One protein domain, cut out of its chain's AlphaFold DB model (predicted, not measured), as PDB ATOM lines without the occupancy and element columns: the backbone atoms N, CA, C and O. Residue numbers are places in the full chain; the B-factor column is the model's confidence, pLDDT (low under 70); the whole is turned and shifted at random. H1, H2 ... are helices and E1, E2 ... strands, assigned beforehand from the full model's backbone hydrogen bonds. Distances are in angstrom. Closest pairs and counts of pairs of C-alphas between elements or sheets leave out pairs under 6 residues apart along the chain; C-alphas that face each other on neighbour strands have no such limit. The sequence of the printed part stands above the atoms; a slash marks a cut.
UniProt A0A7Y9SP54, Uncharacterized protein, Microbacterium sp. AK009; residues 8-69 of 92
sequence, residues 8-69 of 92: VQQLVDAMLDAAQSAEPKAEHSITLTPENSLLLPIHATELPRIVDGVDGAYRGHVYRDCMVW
ATOM      1  N   VAL A   8      -6.437   9.507  12.207       89.19
ATOM      2  CA  VAL A   8      -7.300   9.989  11.120       89.19
ATOM      3  C   VAL A   8      -7.961   8.827  10.379       89.19
ATOM      4  O   VAL A   8      -9.174   8.851  10.195       89.19
ATOM      5  N   GLN A   9      -7.213   7.774  10.027       92.12
ATOM      6  CA  GLN A   9      -7.794   6.579   9.397       92.12
ATOM      7  C   GLN A   9      -8.859   5.932  10.286       92.12
ATOM      8  O   GLN A   9      -9.927   5.580   9.799       92.12
ATOM      9  N   GLN A  10      -8.602   5.811  11.592       93.06
ATOM     10  CA  GLN A  10      -9.560   5.227  12.537       93.06
ATOM     11  C   GLN A  10     -10.858   6.040  12.633       93.06
ATOM     12  O   GLN A  10     -11.941   5.457  12.666       93.06
ATOM     13  N   LEU A  11     -10.759   7.372  12.668       93.69
ATOM     14  CA  LEU A  11     -11.925   8.255  12.701       93.69
ATOM     15  C   LEU A  11     -12.733   8.169  11.405       93.69
ATOM     16  O   LEU A  11     -13.951   8.012  11.459       93.69
ATOM     17  N   VAL A  12     -12.065   8.220  10.251       92.12
ATOM     18  CA  VAL A  12     -12.730   8.095   8.946       92.12
ATOM     19  C   VAL A  12     -13.400   6.731   8.816       92.12
ATOM     20  O   VAL A  12     -14.553   6.668   8.398       92.12
ATOM     21  N   ASP A  13     -12.733   5.652   9.235       93.12
ATOM     22  CA  ASP A  13     -13.318   4.310   9.247       93.12
ATOM     23  C   ASP A  13     -14.602   4.260  10.076       93.12
ATOM     24  O   ASP A  13     -15.629   3.795   9.582       93.12
ATOM     25  N   ALA A  14     -14.561   4.785  11.302       93.50
ATOM     26  CA  ALA A  14     -15.710   4.795  12.199       93.50
ATOM     27  C   ALA A  14     -16.879   5.625  11.645       93.50
ATOM     28  O   ALA A  14     -18.035   5.224  11.775       93.50
ATOM     29  N   MET A  15     -16.596   6.765  11.011       92.56
ATOM     30  CA  MET A  15     -17.619   7.609  10.391       92.56
ATOM     31  C   MET A  15     -18.261   6.936   9.174       92.56
ATOM     32  O   MET A  15     -19.484   6.984   9.039       92.56
ATOM     33  N   LEU A  16     -17.468   6.280   8.318       91.56
ATOM     34  CA  LEU A  16     -17.986   5.513   7.180       91.56
ATOM     35  C   LEU A  16     -18.868   4.354   7.654       91.56
ATOM     36  O   LEU A  16     -19.968   4.170   7.137       91.56
ATOM     37  N   ASP A  17     -18.411   3.608   8.662       93.25
ATOM     38  CA  ASP A  17     -19.157   2.479   9.219       93.25
ATOM     39  C   ASP A  17     -20.484   2.944   9.842       93.25
ATOM     40  O   ASP A  17     -21.531   2.334   9.613       93.25
ATOM     41  N   ALA A  18     -20.468   4.062  10.576       92.75
ATOM     42  CA  ALA A  18     -21.667   4.649  11.165       92.75
ATOM     43  C   ALA A  18     -22.663   5.131  10.097       92.75
ATOM     44  O   ALA A  18     -23.852   4.824  10.191       92.75
ATOM     45  N   ALA A  19     -22.187   5.838   9.069       88.25
ATOM     46  CA  ALA A  19     -23.027   6.343   7.984       88.25
ATOM     47  C   ALA A  19     -23.672   5.197   7.185       88.25
ATOM     48  O   ALA A  19     -24.887   5.181   6.973       88.25
ATOM     49  N   GLN A  20     -22.879   4.178   6.838       88.12
ATOM     50  CA  GLN A  20     -23.361   2.987   6.140       88.12
ATOM     51  C   GLN A  20     -24.368   2.193   6.981       88.12
ATOM     52  O   GLN A  20     -25.317   1.639   6.430       88.12
ATOM     53  N   SER A  21     -24.178   2.125   8.303       93.06
ATOM     54  CA  SER A  21     -25.118   1.449   9.202       93.06
ATOM     55  C   SER A  21     -26.427   2.219   9.371       93.06
ATOM     56  O   SER A  21     -27.473   1.587   9.521       93.06
ATOM     57  N   ALA A  22     -26.377   3.551   9.408       92.62
ATOM     58  CA  ALA A  22     -27.552   4.388   9.617       92.62
ATOM     59  C   ALA A  22     -28.434   4.440   8.364       92.62
ATOM     60  O   ALA A  22     -29.645   4.237   8.450       92.62
ATOM     61  N   GLU A  23     -27.828   4.658   7.193       89.06
ATOM     62  CA  GLU A  23     -28.555   4.780   5.929       89.06
ATOM     63  C   GLU A  23     -27.818   4.052   4.789       89.06
ATOM     64  O   GLU A  23     -27.137   4.678   3.976       89.06
ATOM     65  N   PRO A  24     -27.976   2.719   4.663       84.88
ATOM     66  CA  PRO A  24     -27.161   1.904   3.756       84.88
ATOM     67  C   PRO A  24     -27.298   2.218   2.260       84.88
ATOM     68  O   PRO A  24     -26.473   1.784   1.459       84.88
ATOM     69  N   LYS A  25     -28.389   2.891   1.880       82.88
ATOM     70  CA  LYS A  25     -28.733   3.231   0.490       82.88
ATOM     71  C   LYS A  25     -28.500   4.706   0.168       82.88
ATOM     72  O   LYS A  25     -28.732   5.107  -0.968       82.88
ATOM     73  N   ALA A  26     -28.128   5.498   1.170       81.12
ATOM     74  CA  ALA A  26     -27.954   6.927   1.020       81.12
ATOM     75  C   ALA A  26     -26.521   7.275   0.634       81.12
ATOM     76  O   ALA A  26     -25.573   6.501   0.786       81.12
ATOM     77  N   GLU A  27     -26.411   8.478   0.101       77.75
ATOM     78  CA  GLU A  27     -25.172   9.052  -0.357       77.75
ATOM     79  C   GLU A  27     -24.433   9.774   0.774       77.75
ATOM     80  O   GLU A  27     -24.948  10.750   1.307       77.75
ATOM     81  N   HIS A  28     -23.228   9.305   1.137       78.75
ATOM     82  CA  HIS A  28     -22.495   9.795   2.313       78.75
ATOM     83  C   HIS A  28     -21.156  10.427   1.977       78.75
ATOM     84  O   HIS A  28     -20.280   9.756   1.426       78.75
ATOM     85  N   SER A  29     -20.978  11.669   2.436       83.94
ATOM     86  CA  SER A  29     -19.722  12.407   2.354       83.94
ATOM     87  C   SER A  29     -19.069  12.637   3.699       83.94
ATOM     88  O   SER A  29     -19.730  13.091   4.630       83.94
ATOM     89  N   ILE A  30     -17.750  12.466   3.759       86.38
ATOM     90  CA  ILE A  30     -16.931  12.967   4.863       86.38
ATOM     91  C   ILE A  30     -16.016  14.052   4.308       86.38
ATOM     92  O   ILE A  30     -15.301  13.833   3.329       86.38
ATOM     93  N   THR A  31     -16.032  15.218   4.948       86.06
ATOM     94  CA  THR A  31     -15.106  16.307   4.643       86.06
ATOM     95  C   THR A  31     -13.872  16.210   5.527       86.06
ATOM     96  O   THR A  31     -13.975  16.018   6.737       86.06
ATOM     97  N   LEU A  32     -12.701  16.374   4.918       84.88
ATOM     98  CA  LEU A  32     -11.407  16.412   5.590       84.88
ATOM     99  C   LEU A  32     -10.640  17.645   5.119       84.88
ATOM    100  O   LEU A  32     -10.866  18.142   4.015       84.88
ATOM    101  N   THR A  33      -9.696  18.109   5.936       84.50
ATOM    102  CA  THR A  33      -8.694  19.065   5.456       84.50
ATOM    103  C   THR A  33      -7.756  18.369   4.456       84.50
ATOM    104  O   THR A  33      -7.580  17.146   4.546       84.50
ATOM    105  N   PRO A  34      -7.127  19.106   3.520       84.69
ATOM    106  CA  PRO A  34      -6.180  18.519   2.570       84.69
ATOM    107  C   PRO A  34      -5.033  17.754   3.246       84.69
ATOM    108  O   PRO A  34      -4.634  16.692   2.788       84.69
ATOM    109  N   GLU A  35      -4.532  18.229   4.385       86.44
ATOM    110  CA  GLU A  35      -3.440  17.567   5.108       86.44
ATOM    111  C   GLU A  35      -3.877  16.210   5.670       86.44
ATOM    112  O   GLU A  35      -3.117  15.244   5.649       86.44
ATOM    113  N   ASN A  36      -5.121  16.122   6.149       87.25
ATOM    114  CA  ASN A  36      -5.673  14.885   6.689       87.25
ATOM    115  C   ASN A  36      -6.018  13.873   5.590       87.25
ATOM    116  O   ASN A  36      -5.940  12.670   5.841       87.25
ATOM    117  N   SER A  37      -6.354  14.320   4.374       88.62
ATOM    118  CA  SER A  37      -6.620  13.404   3.256       88.62
ATOM    119  C   SER A  37      -5.357  12.646   2.823       88.62
ATOM    120  O   SER A  37      -5.437  11.453   2.525       88.62
ATOM    121  N   LEU A  38      -4.178  13.276   2.909       88.50
ATOM    122  CA  LEU A  38      -2.879  12.647   2.626       88.50
ATOM    123  C   LEU A  38      -2.532  11.498   3.586       88.50
ATOM    124  O   LEU A  38      -1.679  10.666   3.278       88.50
ATOM    125  N   LEU A  39      -3.181  11.437   4.753       90.44
ATOM    126  CA  LEU A  39      -2.993  10.364   5.731       90.44
ATOM    127  C   LEU A  39      -3.844   9.126   5.424       90.44
ATOM    128  O   LEU A  39      -3.703   8.111   6.117       90.44
ATOM    129  N   LEU A  40      -4.717   9.183   4.415       90.38
ATOM    130  CA  LEU A  40      -5.491   8.035   3.959       90.38
ATOM    131  C   LEU A  40      -4.674   7.212   2.952       90.38
ATOM    132  O   LEU A  40      -4.171   7.759   1.972       90.38
ATOM    133  N   PRO A  41      -4.543   5.889   3.142       92.19
ATOM    134  CA  PRO A  41      -3.866   5.036   2.177       92.19
ATOM    135  C   PRO A  41      -4.636   4.997   0.854       92.19
ATOM    136  O   PRO A  41      -5.858   5.143   0.807       92.19
ATOM    137  N   ILE A  42      -3.911   4.762  -0.235       92.31
ATOM    138  CA  ILE A  42      -4.503   4.529  -1.552       92.31
ATOM    139  C   ILE A  42      -4.788   3.031  -1.664       92.31
ATOM    140  O   ILE A  42      -3.860   2.224  -1.716       92.31
ATOM    141  N   HIS A  43      -6.063   2.647  -1.676       92.69
ATOM    142  CA  HIS A  43      -6.477   1.251  -1.859       92.69
ATOM    143  C   HIS A  43      -6.672   0.895  -3.333       92.69
ATOM    144  O   HIS A  43      -6.442  -0.246  -3.724       92.69
ATOM    145  N   ALA A  44      -7.068   1.871  -4.151       92.31
ATOM    146  CA  ALA A  44      -7.152   1.746  -5.599       92.31
ATOM    147  C   ALA A  44      -6.967   3.116  -6.266       92.31
ATOM    148  O   ALA A  44      -7.041   4.158  -5.613       92.31
ATOM    149  N   THR A  45      -6.729   3.100  -7.576       92.62
ATOM    150  CA  THR A  45      -6.631   4.308  -8.413       92.62
ATOM    151  C   THR A  45      -7.858   4.521  -9.299       92.62
ATOM    152  O   THR A  45      -7.948   5.521 -10.011       92.62
ATOM    153  N   GLU A  46      -8.788   3.566  -9.294       92.06
ATOM    154  CA  GLU A  46     -10.019   3.609 -10.072       92.06
ATOM    155  C   GLU A  46     -11.191   3.128  -9.219       92.06
ATOM    156  O   GLU A  46     -11.066   2.171  -8.454       92.06
ATOM    157  N   LEU A  47     -12.331   3.799  -9.362       87.69
ATOM    158  CA  LEU A  47     -13.572   3.456  -8.683       87.69
ATOM    159  C   LEU A  47     -14.680   3.255  -9.719       87.69
ATOM    160  O   LEU A  47     -15.101   4.240 -10.340       87.69
ATOM    161  N   PRO A  48     -15.151   2.010  -9.917       88.56
ATOM    162  CA  PRO A  48     -16.181   1.705 -10.900       88.56
ATOM    163  C   PRO A  48     -17.472   2.499 -10.673       88.56
ATOM    164  O   PRO A  48     -17.909   2.718  -9.536       88.56
ATOM    165  N   ARG A  49     -18.097   2.911 -11.776       84.38
ATOM    166  CA  ARG A  49     -19.408   3.565 -11.819       84.38
ATOM    167  C   ARG A  49     -20.175   3.145 -13.066       84.38
ATOM    168  O   ARG A  49     -19.577   2.721 -14.046       84.38
ATOM    169  N   ILE A  50     -21.477   3.396 -13.058       83.12
ATOM    170  CA  ILE A  50     -22.290   3.405 -14.274       83.12
ATOM    171  C   ILE A  50     -22.724   4.846 -14.529       83.12
ATOM    172  O   ILE A  50     -23.103   5.551 -13.593       83.12
ATOM    173  N   VAL A  51     -22.624   5.305 -15.774       73.38
ATOM    174  CA  VAL A  51     -23.074   6.635 -16.222       73.38
ATOM    175  C   VAL A  51     -23.979   6.422 -17.407       73.38
ATOM    176  O   VAL A  51     -23.530   5.870 -18.403       73.38
ATOM    177  N   ASP A  52     -25.248   6.802 -17.290       78.94
ATOM    178  CA  ASP A  52     -26.221   6.654 -18.379       78.94
ATOM    179  C   ASP A  52     -26.263   5.228 -18.971       78.94
ATOM    180  O   ASP A  52     -26.401   5.026 -20.174       78.94
ATOM    181  N   GLY A  53     -26.111   4.213 -18.110       84.56
ATOM    182  CA  GLY A  53     -26.097   2.797 -18.499       84.56
ATOM    183  C   GLY A  53     -24.772   2.288 -19.080       84.56
ATOM    184  O   GLY A  53     -24.695   1.121 -19.455       84.56
ATOM    185  N   VAL A  54     -23.737   3.126 -19.142       89.62
ATOM    186  CA  VAL A  54     -22.401   2.768 -19.634       89.62
ATOM    187  C   VAL A  54     -21.444   2.569 -18.463       89.62
ATOM    188  O   VAL A  54     -21.365   3.407 -17.560       89.62
ATOM    189  N   ASP A  55     -20.690   1.471 -18.499       90.12
ATOM    190  CA  ASP A  55     -19.619   1.212 -17.541       90.12
ATOM    191  C   ASP A  55     -18.521   2.274 -17.661       90.12
ATOM    192  O   ASP A  55     -17.991   2.554 -18.739       90.12
ATOM    193  N   GLY A  56     -18.153   2.853 -16.526       88.69
ATOM    194  CA  GLY A  56     -17.069   3.815 -16.418       88.69
ATOM    195  C   GLY A  56     -16.347   3.694 -15.084       88.69
ATOM    196  O   GLY A  56     -16.656   2.853 -14.241       88.69
ATOM    197  N   ALA A  57     -15.383   4.578 -14.861       86.69
ATOM    198  CA  ALA A  57     -14.709   4.686 -13.578       86.69
ATOM    199  C   ALA A  57     -14.343   6.138 -13.293       86.69
ATOM    200  O   ALA A  57     -13.991   6.897 -14.199       86.69
ATOM    201  N   TYR A  58     -14.391   6.519 -12.022       83.62
ATOM    202  CA  TYR A  58     -13.611   7.663 -11.567       83.62
ATOM    203  C   TYR A  58     -12.160   7.236 -11.429       83.62
ATOM    204  O   TYR A  58     -11.884   6.137 -10.955       83.62
ATOM    205  N   ARG A  59     -11.244   8.123 -11.803       88.62
ATOM    206  CA  ARG A  59      -9.805   7.916 -11.650       88.62
ATOM    207  C   ARG A  59      -9.286   8.868 -10.590       88.62
ATOM    208  O   ARG A  59      -9.537  10.066 -10.686       88.62
ATOM    209  N   GLY A  60      -8.590   8.340  -9.594       88.56
ATOM    210  CA  GLY A  60      -8.120   9.131  -8.463       88.56
ATOM    211  C   GLY A  60      -7.816   8.285  -7.238       88.56
ATOM    212  O   GLY A  60      -7.763   7.060  -7.304       88.56
ATOM    213  N   HIS A  61      -7.596   8.949  -6.110       91.12
ATOM    214  CA  HIS A  61      -7.334   8.292  -4.835       91.12
ATOM    215  C   HIS A  61      -8.611   7.622  -4.325       91.12
ATOM    216  O   HIS A  61      -9.569   8.294  -3.958       91.12
ATOM    217  N   VAL A  62      -8.618   6.291  -4.271       92.12
ATOM    218  CA  VAL A  62      -9.709   5.529  -3.655       92.12
ATOM    219  C   VAL A  62      -9.313   5.071  -2.259       92.12
ATOM    220  O   VAL A  62      -8.298   4.389  -2.087       92.12
ATOM    221  N   TYR A  63     -10.156   5.384  -1.279       92.44
ATOM    222  CA  TYR A  63     -10.077   4.871   0.086       92.44
ATOM    223  C   TYR A  63     -11.401   4.194   0.447       92.44
ATOM    224  O   TYR A  63     -12.444   4.836   0.435       92.44
ATOM    225  N   ARG A  64     -11.366   2.889   0.750       90.94
ATOM    226  CA  ARG A  64     -12.549   2.068   1.108       90.94
ATOM    227  C   ARG A  64     -13.759   2.268   0.173       90.94
ATOM    228  O   ARG A  64     -14.854   2.566   0.629       90.94
ATOM    229  N   ASP A  65     -13.546   2.121  -1.136       87.38
ATOM    230  CA  ASP A  65     -14.580   2.295  -2.177       87.38
ATOM    231  C   ASP A  65     -15.223   3.699  -2.245       87.38
ATOM    232  O   ASP A  65     -16.238   3.912  -2.929       87.38
ATOM    233  N   CYS A  66     -14.587   4.675  -1.595       88.56
ATOM    234  CA  CYS A  66     -14.901   6.093  -1.664       88.56
ATOM    235  C   CYS A  66     -13.815   6.827  -2.453       88.56
ATOM    236  O   CYS A  66     -12.622   6.538  -2.318       88.56
ATOM    237  N   MET A  67     -14.228   7.786  -3.279       90.69
ATOM    238  CA  MET A  67     -13.294   8.669  -3.969       90.69
ATOM    239  C   MET A  67     -12.843   9.775  -3.021       90.69
ATOM    240  O   MET A  67     -13.672  10.423  -2.384       90.69
ATOM    241  N   VAL A  68     -11.538  10.004  -2.960       90.19
ATOM    242  CA  VAL A  68     -10.926  11.148  -2.293       90.19
ATOM    243  C   VAL A  68     -10.550  12.142  -3.386       90.19
ATOM    244  O   VAL A  68      -9.699  11.865  -4.231       90.19
ATOM    245  N   TRP A  69     -11.218  13.292  -3.403       85.56
ATOM    246  CA  TRP A  69     -10.934  14.377  -4.339       85.56
ATOM    247  C   TRP A  69     -10.974  15.728  -3.628       85.56
ATOM    248  O   TRP A  69     -11.575  15.871  -2.563       85.56
TER     249      TRP A  69
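This is residues 8 to 69 of the 92 residues of an uncharacterized protein of Microbacterium sp. AK009 (UniProt A0A7Y9SP54). Helix H1 and the long E1-E2 hairpin are two spread arms that stay apart from each other, linked along the chain through the small helix H2 near H1's start, with the short strand E3, paired with the end of E2, in the space between them. After H1 the chain folds back through residues 23 to 33 to the small helix H2 near H1's start; residues 21 to 26 and 50 to 55, at the tips of the arms, stick out. The printed part has 62 residues, with named elements in the order H1, H2, E1, E2, E3, of mixed class; the antiparallel sheet runs E1, E2, E3. It is only just compact, close to loose, with a radius of gyration of the C-alphas of 12.6 A and spans of 35 by 27 by 17 A.

H1, residues 8 to 22, begins at C-alpha 8 (-7.300, 9.989, 11.120) and is 21.1 A long. H2 is residues 34 to 37, 5.2 A. E1, residues 44 to 51, measures 19.8 A, and E2, residues 54 to 63, 23.3 A. E3, residues 66 to 68, measures 6.5 A and ends at C-alpha 68 (-10.926, 11.148, -2.293).

H1 and H2 are close but not clearly touching; their closest C-alphas, of Val 8 and Asn 36, are 6.8 A apart. Every O i to N i+4 pair of H1 is within hydrogen-bond range; H2 is too short for one. H1 is apart from E1, E2 and E3. E1, E2 and E3 form a meander, each strand the antiparallel neighbour of the one before. In the hairpin E1 and E2, N 47 and O 58 are within hydrogen-bond range at 2.9 A. E2 bends by 85 degrees at residue 60. In the hairpin E2 and E3, N 68 and O 61 are within range at 2.8 A.

The C-alphas farthest apart, of Glu 35 and Gly 53, are 35.9 A apart. The printed part has no cut, and the link H1 to H2, of 11 residues, is long. The mean pLDDT of the printed part is 88.3; no printed residue is under 70.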